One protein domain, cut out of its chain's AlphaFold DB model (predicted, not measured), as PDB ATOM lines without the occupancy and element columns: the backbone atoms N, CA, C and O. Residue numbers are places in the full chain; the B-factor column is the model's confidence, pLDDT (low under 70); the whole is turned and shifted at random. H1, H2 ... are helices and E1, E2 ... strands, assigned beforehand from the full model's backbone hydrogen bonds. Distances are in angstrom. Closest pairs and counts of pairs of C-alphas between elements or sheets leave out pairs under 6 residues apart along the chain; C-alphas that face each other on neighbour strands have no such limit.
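What this domain is: This is residues 678 to 762 of the 1272 residues of an uncharacterized protein of Lentithecium fluviatile CBS 122367 (UniProt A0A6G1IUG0). What is the main picture? One four-stranded antiparallel sheet has H2 packed across one face and the other face bare, while H1 crosses H2 and only grazes the sheet with residues 709 to 712. The long link 743 to 755 leads from H2 back to E4 at the sheet's edge. What are its make-up and size? The 85 printed residues have four named strands and two named helices, along the chain E1 E2 E3 H1 H2 E4, with sheet order E3 E2 E1 E4; the class is mixed, helices and strands. The whole is compact, with a radius of gyration of the C-alphas of 12.0 A, and rounded, spanning 32 by 30 by 28 A.

Where its parts are: Where are the strands? E1 is residues 681 to 685, 13.6 A from first to last C-alpha, beginning at C-alpha 681 (-32.318, 22.078, -37.543). E2 is residues 690 to 693, 9.9 A; E3 is 699 to 702, 10.2 A; E4 is 756 to 759, 9.6 A, ending at C-alpha 759 (-28.970, 20.303, -38.502). Where are the helices? H1 is residues 709 to 721, 18.4 A, and H2 is residues 728 to 742, 20.3 A, beginning at C-alpha 728 (-43.808, 16.443, -31.023).

How they stand to each other: How is the sheet joined? E1, E2 and E3 form a meander, each strand the antiparallel neighbour of the one before, and E1 and E2, like E2 and E3, are a hairpin. N 692 and O 683 are 2.8 A apart and N 701 and O 691 2.8 A, within hydrogen-bond range. E4 is antiparallel to E1 at 164 degrees, with N 684 and O 756 at 2.8 A; the edge strands E3 and E4 are apart. How does H2 stand to the sheet? It makes two layers with it, helix on one face, at a height over the sheet of 9.3 A, and runs across the strands, at 88 degrees to E2 on the local plane. It lies over E2, E4 and, only just, with 3 C-alphas, E1; its closest C-alphas to E4 are those of Ile 736 and Ala 759, 6.8 A. And H1? H1 and H2 touch, the closest C-alphas being those of Leu 716 and Arg 734, 6.1 A, and run opposite ways at a steep tilt of 68 degrees, only just short of about perpendicular. In both helices every O i to N i+4 pair is within hydrogen-bond range.

The domain as a whole: How far does it reach? The two C-alphas farthest apart are those of Gly 723 and Asn 752, 32.9 A. Is it continuous and confident? The printed part has no cut, and the link from H2 to E4, 13 residues, is long. Mean pLDDT of the printed part is 94.7, and no printed residue is under 70.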
ATOM      1  N   GLU A 678     -41.595  21.007 -40.058       91.62
ATOM      2  CA  GLU A 678     -40.638  21.283 -41.149       91.62
ATOM      3  C   GLU A 678     -39.222  21.695 -40.673       91.62
ATOM      4  O   GLU A 678     -38.352  22.022 -41.477       91.62
ATOM      5  N   ALA A 679     -38.965  21.698 -39.362       93.25
ATOM      6  CA  ALA A 679     -37.718  22.171 -38.770       93.25
ATOM      7  C   ALA A 679     -36.559  21.197 -39.026       93.25
ATOM      8  O   ALA A 679     -36.380  20.228 -38.296       93.25
ATOM      9  N   THR A 680     -35.718  21.459 -40.022       96.38
ATOM     10  CA  THR A 680     -34.557  20.601 -40.327       96.38
ATOM     11  C   THR A 680     -33.367  20.798 -39.379       96.38
ATOM     12  O   THR A 680     -32.382  20.066 -39.483       96.38
ATOM     13  N   ALA A 681     -33.420  21.762 -38.451       97.56
ATOM     14  CA  ALA A 681     -32.318  22.078 -37.543       97.56
ATOM     15  C   ALA A 681     -32.754  22.746 -36.226       97.56
ATOM     16  O   ALA A 681     -33.845  23.310 -36.112       97.56
ATOM     17  N   PHE A 682     -31.860  22.734 -35.234       97.94
ATOM     18  CA  PHE A 682     -31.986  23.495 -33.991       97.94
ATOM     19  C   PHE A 682     -30.635  24.061 -33.526       97.94
ATOM     20  O   PHE A 682     -29.589  23.445 -33.722       97.94
ATOM     21  N   TYR A 683     -30.648  25.217 -32.861       97.88
ATOM     22  CA  TYR A 683     -29.479  25.727 -32.136       97.88
ATOM     23  C   TYR A 683     -29.443  25.180 -30.709       97.88
ATOM     24  O   TYR A 683     -30.483  25.038 -30.062       97.88
ATOM     25  N   PHE A 684     -28.246  24.944 -30.183       97.69
ATOM     26  CA  PHE A 684     -27.998  24.622 -28.784       97.69
ATOM     27  C   PHE A 684     -26.997  25.600 -28.165       97.69
ATOM     28  O   PHE A 684     -25.934  25.869 -28.723       97.69
ATOM     29  N   PHE A 685     -27.340  26.113 -26.985       96.88
ATOM     30  CA  PHE A 685     -26.583  27.116 -26.238       96.88
ATOM     31  C   PHE A 685     -26.085  26.497 -24.922       96.88
ATOM     32  O   PHE A 685     -26.844  26.465 -23.946       96.88
ATOM     33  N   PRO A 686     -24.838  25.989 -24.843       94.56
ATOM     34  CA  PRO A 686     -24.394  25.159 -23.716       94.56
ATOM     35  C   PRO A 686     -24.333  25.918 -22.387       94.56
ATOM     36  O   PRO A 686     -24.706  25.386 -21.338       94.56
ATOM     37  N   SER A 687     -23.923  27.188 -22.448       92.94
ATOM     38  CA  SER A 687     -23.760  28.111 -21.316       92.94
ATOM     39  C   SER A 687     -25.047  28.336 -20.508       92.94
ATOM     40  O   SER A 687     -25.004  28.432 -19.278       92.94
ATOM     41  N   VAL A 688     -26.195  28.375 -21.189       95.38
ATOM     42  CA  VAL A 688     -27.541  28.523 -20.600       95.38
ATOM     43  C   VAL A 688     -28.364  27.230 -20.635       95.38
ATOM     44  O   VAL A 688     -29.424  27.170 -20.011       95.38
ATOM     45  N   SER A 689     -27.861  26.202 -21.326       96.25
ATOM     46  CA  SER A 689     -28.513  24.916 -21.600       96.25
ATOM     47  C   SER A 689     -29.897  25.082 -22.248       96.25
ATOM     48  O   SER A 689     -30.893  24.549 -21.767       96.25
ATOM     49  N   ILE A 690     -29.969  25.848 -23.342       97.69
ATOM     50  CA  ILE A 690     -31.203  26.076 -24.118       97.69
ATOM     51  C   ILE A 690     -31.060  25.453 -25.510       97.69
ATOM     52  O   ILE A 690     -30.020  25.602 -26.145       97.69
ATOM     53  N   MET A 691     -32.112  24.783 -25.987       98.19
ATOM     54  CA  MET A 691     -32.301  24.421 -27.397       98.19
ATOM     55  C   MET A 691     -33.334  25.352 -28.041       98.19
ATOM     56  O   MET A 691     -34.341  25.680 -27.411       98.19
ATOM     57  N   VAL A 692     -33.108  25.745 -29.294       97.94
ATOM     58  CA  VAL A 692     -34.026  26.566 -30.098       97.94
ATOM     59  C   VAL A 692     -34.279  25.852 -31.421       97.94
ATOM     60  O   VAL A 692     -33.410  25.828 -32.291       97.94
ATOM     61  N   LEU A 693     -35.453  25.237 -31.549       98.06
ATOM     62  CA  LEU A 693     -35.875  24.531 -32.756       98.06
ATOM     63  C   LEU A 693     -36.284  25.537 -33.831       98.06
ATOM     64  O   LEU A 693     -37.127  26.400 -33.571       98.06
ATOM     65  N   LEU A 694     -35.730  25.388 -35.039       97.12
ATOM     66  CA  LEU A 694     -36.012  26.246 -36.193       97.12
ATOM     67  C   LEU A 694     -37.313  25.838 -36.905       97.12
ATOM     68  O   LEU A 694     -37.359  25.659 -38.117       97.12
ATOM     69  N   SER A 695     -38.379  25.662 -36.123       96.19
ATOM     70  CA  SER A 695     -39.752  25.552 -36.615       96.19
ATOM     71  C   SER A 695     -40.347  26.935 -36.873       96.19
ATOM     72  O   SER A 695     -39.872  27.931 -36.332       96.19
ATOM     73  N   ASN A 696     -41.442  26.999 -37.630       93.25
ATOM     74  CA  ASN A 696     -42.296  28.182 -37.688       93.25
ATOM     75  C   ASN A 696     -43.601  27.906 -36.904       93.25
ATOM     76  O   ASN A 696     -44.378  27.055 -37.336       93.25
ATOM     77  N   PRO A 697     -43.857  28.553 -35.747       93.69
ATOM     78  CA  PRO A 697     -42.995  29.503 -35.031       93.69
ATOM     79  C   PRO A 697     -41.818  28.820 -34.309       93.69
ATOM     80  O   PRO A 697     -41.865  27.618 -34.024       93.69
ATOM     81  N   LEU A 698     -40.784  29.598 -33.958       95.25
ATOM     82  CA  LEU A 698     -39.632  29.109 -33.189       95.25
ATOM     83  C   LEU A 698     -40.067  28.544 -31.831       95.25
ATOM     84  O   LEU A 698     -40.913  29.124 -31.142       95.25
ATOM     85  N   ARG A 699     -39.451  27.435 -31.404       96.94
ATOM     86  CA  ARG A 699     -39.726  26.811 -30.097       96.94
ATOM     87  C   ARG A 699     -38.459  26.698 -29.249       96.94
ATOM     88  O   ARG A 699     -37.444  26.170 -29.693       96.94
ATOM     89  N   TYR A 700     -38.553  27.173 -28.010       97.50
ATOM     90  CA  TYR A 700     -37.458  27.242 -27.042       97.50
ATOM     91  C   TYR A 700     -37.632  26.175 -25.956       97.50
ATOM     92  O   TYR A 700     -38.688  26.102 -25.323       97.50
ATOM     93  N   PHE A 701     -36.588  25.388 -25.698       97.75
ATOM     94  CA  PHE A 701     -36.571  24.335 -24.681       97.75
ATOM     95  C   PHE A 701     -35.405  24.556 -23.720       97.75
ATOM     96  O   PHE A 701     -34.241  24.444 -24.105       97.75
ATOM     97  N   GLN A 702     -35.714  24.875 -22.462       97.44
ATOM     98  CA  GLN A 702     -34.699  25.057 -21.428       97.44
ATOM     99  C   GLN A 702     -34.455  23.754 -20.661       97.44
ATOM    100  O   GLN A 702     -35.378  23.135 -20.129       97.44
ATOM    101  N   TRP A 703     -33.184  23.376 -20.581       96.56
ATOM    102  CA  TRP A 703     -32.680  22.233 -19.833       96.56
ATOM    103  C   TRP A 703     -32.050  22.678 -18.503       96.56
ATOM    104  O   TRP A 703     -31.705  23.853 -18.332       96.56
ATOM    105  N   PRO A 704     -31.843  21.759 -17.541       96.31
ATOM    106  CA  PRO A 704     -31.045  22.040 -16.350       96.31
ATOM    107  C   PRO A 704     -29.655  22.584 -16.722       96.31
ATOM    108  O   PRO A 704     -29.001  22.049 -17.618       96.31
ATOM    109  N   ARG A 705     -29.180  23.626 -16.025       90.44
ATOM    110  CA  ARG A 705     -27.877  24.256 -16.314       90.44
ATOM    111  C   ARG A 705     -26.739  23.227 -16.320       90.44
ATOM    112  O   ARG A 705     -26.636  22.432 -15.388       90.44
ATOM    113  N   ARG A 706     -25.844  23.325 -17.310       89.94
ATOM    114  CA  ARG A 706     -24.748  22.371 -17.596       89.94
ATOM    115  C   ARG A 706     -25.222  20.988 -18.063       89.94
ATOM    116  O   ARG A 706     -24.494  20.007 -17.928       89.94
ATOM    117  N   THR A 707     -26.418  20.901 -18.636       95.44
ATOM    118  CA  THR A 707     -26.739  19.802 -19.557       95.44
ATOM    119  C   THR A 707     -25.906  20.001 -20.821       95.44
ATOM    120  O   THR A 707     -25.926  21.092 -21.384       95.44
ATOM    121  N   THR A 708     -25.148  18.986 -21.229       95.75
ATOM    122  CA  THR A 708     -24.437  18.949 -22.518       95.75
ATOM    123  C   THR A 708     -25.356  18.416 -23.618       95.75
ATOM    124  O   THR A 708     -26.403  17.841 -23.317       95.75
ATOM    125  N   LEU A 709     -24.968  18.564 -24.887       96.12
ATOM    126  CA  LEU A 709     -25.772  18.079 -26.018       96.12
ATOM    127  C   LEU A 709     -26.046  16.564 -25.933       96.12
ATOM    128  O   LEU A 709     -27.200  16.148 -26.003       96.12
ATOM    129  N   ALA A 710     -25.012  15.757 -25.666       95.62
ATOM    130  CA  ALA A 710     -25.149  14.314 -25.440       95.62
ATOM    131  C   ALA A 710     -26.064  13.987 -24.244       95.62
ATOM    132  O   ALA A 710     -26.910  13.105 -24.328       95.62
ATOM    133  N   LYS A 711     -25.987  14.748 -23.144       96.31
ATOM    134  CA  LYS A 711     -26.855  14.523 -21.978       96.31
ATOM    135  C   LYS A 711     -28.313  14.927 -22.216       96.31
ATOM    136  O   LYS A 711     -29.218  14.336 -21.632       96.31
ATOM    137  N   ALA A 712     -28.569  15.925 -23.061       96.81
ATOM    138  CA  ALA A 712     -29.926  16.208 -23.522       96.81
ATOM    139  C   ALA A 712     -30.458  15.031 -24.356       96.81
ATOM    140  O   ALA A 712     -31.579  14.581 -24.121       96.81
ATOM    141  N   PHE A 713     -29.627  14.478 -25.248       97.31
ATOM    142  CA  PHE A 713     -29.954  13.308 -26.064       97.31
ATOM    143  C   PHE A 713     -30.294  12.070 -25.225       97.31
ATOM    144  O   PHE A 713     -31.378  11.520 -25.394       97.31
ATOM    145  N   GLU A 714     -29.458  11.708 -24.242       96.88
ATOM    146  CA  GLU A 714     -29.733  10.636 -23.264       96.88
ATOM    147  C   GLU A 714     -31.128  10.781 -22.628       96.88
ATOM    148  O   GLU A 714     -31.872   9.808 -22.486       96.88
ATOM    149  N   ILE A 715     -31.516  12.007 -22.250       97.25
ATOM    150  CA  ILE A 715     -32.810  12.270 -21.608       97.25
ATOM    151  C   ILE A 715     -33.969  12.164 -22.612       97.25
ATOM    152  O   ILE A 715     -35.033  11.667 -22.235       97.25
ATOM    153  N   LEU A 716     -33.796  12.595 -23.867       97.62
ATOM    154  CA  LEU A 716     -34.797  12.406 -24.928       97.62
ATOM    155  C   LEU A 716     -34.961  10.915 -25.265       97.62
ATOM    156  O   LEU A 716     -36.074  10.399 -25.238       97.62
ATOM    157  N   GLN A 717     -33.862  10.185 -25.463       97.56
ATOM    158  CA  GLN A 717     -33.858   8.747 -25.753       97.56
ATOM    159  C   GLN A 717     -34.457   7.921 -24.594       97.56
ATOM    160  O   GLN A 717     -35.242   6.993 -24.815       97.56
ATOM    161  N   HIS A 718     -34.206   8.312 -23.338       97.19
ATOM    162  CA  HIS A 718     -34.892   7.753 -22.166       97.19
ATOM    163  C   HIS A 718     -36.398   8.080 -22.155       97.19
ATOM    164  O   HIS A 718     -37.223   7.225 -21.822       97.19
ATOM    165  N   ARG A 719     -36.812   9.303 -22.518       96.94
ATOM    166  CA  ARG A 719     -38.242   9.673 -22.607       96.94
ATOM    167  C   ARG A 719     -38.966   8.927 -23.731       96.94
ATOM    168  O   ARG A 719     -40.100   8.490 -23.524       96.94
ATOM    169  N   HIS A 720     -38.303   8.724 -24.866       96.88
ATOM    170  CA  HIS A 720     -38.807   7.949 -25.996       96.88
ATOM    171  C   HIS A 720     -38.978   6.467 -25.633       96.88
ATOM    172  O   HIS A 720     -40.087   5.939 -25.699       96.88
ATOM    173  N   SER A 721     -37.920   5.813 -25.139       96.94
ATOM    174  CA  SER A 721     -37.947   4.388 -24.754       96.94
ATOM    175  C   SER A 721     -38.904   4.069 -23.594       96.94
ATOM    176  O   SER A 721     -39.456   2.969 -23.537       96.94
ATOM    177  N   THR A 722     -39.171   5.028 -22.700       97.12
ATOM    178  CA  THR A 722     -40.214   4.904 -21.660       97.12
ATOM    179  C   THR A 722     -41.626   5.263 -22.139       97.12
ATOM    180  O   THR A 722     -42.579   5.108 -21.375       97.12
ATOM    181  N   GLY A 723     -41.795   5.754 -23.373       95.94
ATOM    182  CA  GLY A 723     -43.080   6.230 -23.897       95.94
ATOM    183  C   GLY A 723     -43.643   7.445 -23.147       95.94
ATOM    184  O   GLY A 723     -44.855   7.657 -23.142       95.94
ATOM    185  N   THR A 724     -42.784   8.216 -22.471       96.19
ATOM    186  CA  THR A 724     -43.171   9.414 -21.702       96.19
ATOM    187  C   THR A 724     -43.050  10.708 -22.508       96.19
ATOM    188  O   THR A 724     -43.547  11.751 -22.079       96.19
ATOM    189  N   GLU A 725     -42.433  10.652 -23.689       95.38
ATOM    190  CA  GLU A 725     -42.318  11.784 -24.602       95.38
ATOM    191  C   GLU A 725     -43.639  12.058 -25.339       95.38
ATOM    192  O   GLU A 725     -44.091  11.266 -26.159       95.38
ATOM    193  N   THR A 726     -44.279  13.191 -25.030       96.00
ATOM    194  CA  THR A 726     -45.582  13.591 -25.605       96.00
ATOM    195  C   THR A 726     -45.536  14.889 -26.412       96.00
ATOM    196  O   THR A 726     -46.547  15.284 -26.992       96.00
ATOM    197  N   ASN A 727     -44.385  15.568 -26.462       96.38
ATOM    198  CA  ASN A 727     -44.207  16.805 -27.218       96.38
ATOM    199  C   ASN A 727     -43.535  16.499 -28.565       96.38
ATOM    200  O   ASN A 727     -42.356  16.156 -28.599       96.38
ATOM    201  N   ALA A 728     -44.279  16.681 -29.659       96.06
ATOM    202  CA  ALA A 728     -43.808  16.443 -31.023       96.06
ATOM    203  C   ALA A 728     -42.527  17.221 -31.378       96.06
ATOM    204  O   ALA A 728     -41.684  16.696 -32.087       96.06
ATOM    205  N   HIS A 729     -42.312  18.423 -30.834       96.62
ATOM    206  CA  HIS A 729     -41.078  19.181 -31.070       96.62
ATOM    207  C   HIS A 729     -39.850  18.578 -30.367       96.62
ATOM    208  O   HIS A 729     -38.742  18.710 -30.876       96.62
ATOM    209  N   LEU A 730     -40.022  17.914 -29.215       97.06
ATOM    210  CA  LEU A 730     -38.924  17.198 -28.547       97.06
ATOM    211  C   LEU A 730     -38.621  15.872 -29.255       97.06
ATOM    212  O   LEU A 730     -37.453  15.562 -29.466       97.06
ATOM    213  N   ILE A 731     -39.669  15.170 -29.703       96.81
ATOM    214  CA  ILE A 731     -39.564  14.004 -30.593       96.81
ATOM    215  C   ILE A 731     -38.762  14.375 -31.847       96.81
ATOM    216  O   ILE A 731     -37.809  13.686 -32.185       96.81
ATOM    217  N   HIS A 732     -39.081  15.511 -32.470       96.81
ATOM    218  CA  HIS A 732     -38.410  15.994 -33.676       96.81
ATOM    219  C   HIS A 732     -36.946  16.402 -33.432       96.81
ATOM    220  O   HIS A 732     -36.075  16.080 -34.231       96.81
ATOM    221  N   ILE A 733     -36.634  17.049 -32.299       97.75
ATOM    222  CA  ILE A 733     -35.236  17.297 -31.885       97.75
ATOM    223  C   ILE A 733     -34.483  15.971 -31.720       97.75
ATOM    224  O   ILE A 733     -33.354  15.855 -32.193       97.75
ATOM    225  N   ARG A 734     -35.100  14.970 -31.077       98.00
ATOM    226  CA  ARG A 734     -34.513  13.637 -30.905       98.00
ATOM    227  C   ARG A 734     -34.246  12.979 -32.260       98.00
ATOM    228  O   ARG A 734     -33.141  12.498 -32.460       98.00
ATOM    229  N   GLU A 735     -35.185  13.055 -33.198       97.44
ATOM    230  CA  GLU A 735     -35.058  12.499 -34.553       97.44
ATOM    231  C   GLU A 735     -33.936  13.172 -35.361       97.44
ATOM    232  O   GLU A 735     -33.155  12.478 -36.006       97.44
ATOM    233  N   ILE A 736     -33.756  14.497 -35.256       97.44
ATOM    234  CA  ILE A 736     -32.600  15.197 -35.860       97.44
ATOM    235  C   ILE A 736     -31.267  14.664 -35.307       97.44
ATOM    236  O   ILE A 736     -30.276  14.588 -36.034       97.44
ATOM    237  N   MET A 737     -31.223  14.312 -34.021       97.62
ATOM    238  CA  MET A 737     -30.018  13.798 -33.362       97.62
ATOM    239  C   MET A 737     -29.781  12.312 -33.674       97.62
ATOM    240  O   MET A 737     -28.654  11.951 -34.006       97.62
ATOM    241  N   GLU A 738     -30.835  11.489 -33.666       97.19
ATOM    242  CA  GLU A 738     -30.822  10.076 -34.080       97.19
ATOM    243  C   GLU A 738     -30.329   9.944 -35.531       97.19
ATOM    244  O   GLU A 738     -29.396   9.195 -35.793       97.19
ATOM    245  N   ILE A 739     -30.843  10.755 -36.464       96.69
ATOM    246  CA  ILE A 739     -30.436  10.723 -37.882       96.69
ATOM    247  C   ILE A 739     -28.960  11.127 -38.089       96.69
ATOM    248  O   ILE A 739     -28.311  10.647 -39.021       96.69
ATOM    249  N   ARG A 740     -28.390  11.986 -37.230       96.56
ATOM    250  CA  ARG A 740     -26.946  12.301 -37.267       96.56
ATOM    251  C   ARG A 740     -26.100  11.144 -36.741       96.56
ATOM    252  O   ARG A 740     -25.088  10.819 -37.358       96.56
ATOM    253  N   GLU A 741     -26.527  10.520 -35.645       95.88
ATOM    254  CA  GLU A 741     -25.871   9.351 -35.053       95.88
ATOM    255  C   GLU A 741     -25.908   8.141 -36.007       95.88
ATOM    256  O   GLU A 741     -24.875   7.515 -36.237       95.88
ATOM    257  N   GLU A 742     -27.041   7.883 -36.672       96.31
ATOM    258  CA  GLU A 742     -27.180   6.847 -37.711       96.31
ATOM    259  C   GLU A 742     -26.280   7.090 -38.937       96.31
ATOM    260  O   GLU A 742     -25.809   6.134 -39.555       96.31
ATOM    261  N   MET A 743     -25.992   8.354 -39.279       95.81
ATOM    262  CA  MET A 743     -25.008   8.711 -40.312       95.81
ATOM    263  C   MET A 743     -23.551   8.715 -39.812       95.81
ATOM    264  O   MET A 743     -22.648   9.055 -40.575       95.81
ATOM    265  N   GLY A 744     -23.294   8.346 -38.553       94.81
ATOM    266  CA  GLY A 744     -21.952   8.346 -37.962       94.81
ATOM    267  C   GLY A 744     -21.368   9.746 -37.737       94.81
ATOM    268  O   GLY A 744     -20.157   9.886 -37.583       94.81
ATOM    269  N   ILE A 745     -22.206  10.788 -37.732       95.44
ATOM    270  CA  ILE A 745     -21.794  12.177 -37.516       95.44
ATOM    271  C   ILE A 745     -21.948  12.488 -36.021       95.44
ATOM    272  O   ILE A 745     -23.078  12.683 -35.558       95.44
ATOM    273  N   PRO A 746     -20.850  12.567 -35.245       92.62
ATOM    274  CA  PRO A 746     -20.937  12.699 -33.798       92.62
ATOM    275  C   PRO A 746     -21.642  13.993 -33.375       92.62
ATOM    276  O   PRO A 746     -21.529  15.053 -34.006       92.62
ATOM    277  N   LEU A 747     -22.356  13.909 -32.253       92.94
ATOM    278  CA  LEU A 747     -22.868  15.080 -31.549       92.94
ATOM    279  C   LEU A 747     -21.677  15.863 -30.985       92.94
ATOM    280  O   LEU A 747     -20.926  15.349 -30.159       92.94
ATOM    281  N   LEU A 748     -21.503  17.102 -31.450       88.44
ATOM    282  CA  LEU A 748     -20.373  17.957 -31.077       88.44
ATOM    283  C   LEU A 748     -20.292  18.138 -29.554       88.44
ATOM    284  O   LEU A 748     -21.295  18.474 -28.911       88.44
ATOM    285  N   ASP A 749     -19.095  17.964 -28.981       81.56
ATOM    286  CA  ASP A 749     -18.888  18.336 -27.585       81.56
ATOM    287  C   ASP A 749     -19.036  19.854 -27.423       81.56
ATOM    288  O   ASP A 749     -18.637  20.669 -28.254       81.56
ATOM    289  N   THR A 750     -19.688  20.215 -26.331       78.69
ATOM    290  CA  THR A 750     -20.236  21.542 -26.043       78.69
ATOM    291  C   THR A 750     -19.583  22.178 -24.813       78.69
ATOM    292  O   THR A 750     -19.995  23.250 -24.363       78.69
ATOM    293  N   SER A 751     -18.524  21.541 -24.307       72.69
ATOM    294  CA  SER A 751     -17.620  22.004 -23.247       72.69
ATOM    295  C   SER A 751     -17.126  23.444 -23.439       72.69
ATOM    296  O   SER A 751     -17.129  24.218 -22.481       72.69
ATOM    297  N   ASN A 752     -16.801  23.836 -24.673       76.25
ATOM    298  CA  ASN A 752     -16.245  25.153 -25.015       76.25
ATOM    299  C   ASN A 752     -17.257  26.321 -24.969       76.25
ATOM    300  O   ASN A 752     -16.916  27.447 -25.325       76.25
ATOM    301  N   GLY A 753     -18.513  26.088 -24.568       78.94
ATOM    302  CA  GLY A 753     -19.506  27.134 -24.277       78.94
ATOM    303  C   GLY A 753     -20.080  27.907 -25.476       78.94
ATOM    304  O   GLY A 753     -21.124  28.544 -25.318       78.94
ATOM    305  N   ARG A 754     -19.444  27.828 -26.654       87.25
ATOM    306  CA  ARG A 754     -19.922  28.384 -27.934       87.25
ATOM    307  C   ARG A 754     -21.274  27.771 -28.330       87.25
ATOM    308  O   ARG A 754     -21.567  26.625 -27.989       87.25
ATOM    309  N   GLN A 755     -22.098  28.534 -29.050       94.38
ATOM    310  CA  GLN A 755     -23.349  28.028 -29.628       94.38
ATOM    311  C   GLN A 755     -23.070  26.979 -30.715       94.38
ATOM    312  O   GLN A 755     -22.070  27.074 -31.423       94.38
ATOM    313  N   VAL A 756     -23.957  25.993 -30.853       95.38
ATOM    314  CA  VAL A 756     -23.832  24.902 -31.833       95.38
ATOM    315  C   VAL A 756     -25.125  24.772 -32.631       95.38
ATOM    316  O   VAL A 756     -26.196  24.619 -32.048       95.38
ATOM    317  N   LEU A 757     -25.029  24.802 -33.962       96.62
ATOM    318  CA  LEU A 757     -26.130  24.456 -34.861       96.62
ATOM    319  C   LEU A 757     -26.134  22.941 -35.104       96.62
ATOM    320  O   LEU A 757     -25.148  22.375 -35.573       96.62
ATOM    321  N   VAL A 758     -27.250  22.286 -34.795       97.12
ATOM    322  CA  VAL A 758     -27.473  20.858 -35.033       97.12
ATOM    323  C   VAL A 758     -28.549  20.723 -36.106       97.12
ATOM    324  O   VAL A 758     -29.742  20.847 -35.837       97.12
ATOM    325  N   ALA A 759     -28.108  20.510 -37.343       97.06
ATOM    326  CA  ALA A 759     -28.970  20.303 -38.502       97.06
ATOM    327  C   ALA A 759     -28.994  18.831 -38.927       97.06
ATOM    328  O   ALA A 759     -27.996  18.120 -38.754       97.06
ATOM    329  N   LEU A 760     -30.092  18.402 -39.551       96.19
ATOM    330  CA  LEU A 760     -30.085  17.222 -40.409       96.19
ATOM    331  C   LEU A 760     -28.966  17.384 -41.451       96.19
ATOM    332  O   LEU A 760     -28.854  18.460 -42.050       96.19
ATOM    333  N   PRO A 761     -28.129  16.360 -41.683       91.62
ATOM    334  CA  PRO A 761     -27.180  16.386 -42.785       91.62
ATOM    335  C   PRO A 761     -27.944  16.585 -44.097       91.62
ATOM    336  O   PRO A 761     -28.937  15.897 -44.344       91.62
ATOM    337  N   LYS A 762     -27.494  17.520 -44.942       86.00
ATOM    338  CA  LYS A 762     -28.014  17.639 -46.306       86.00
ATOM    339  C   LYS A 762     -27.659  16.349 -47.043       86.00
ATOM    340  O   LYS A 762     -26.506  16.146 -47.410       86.00
TER     341      LYS A 762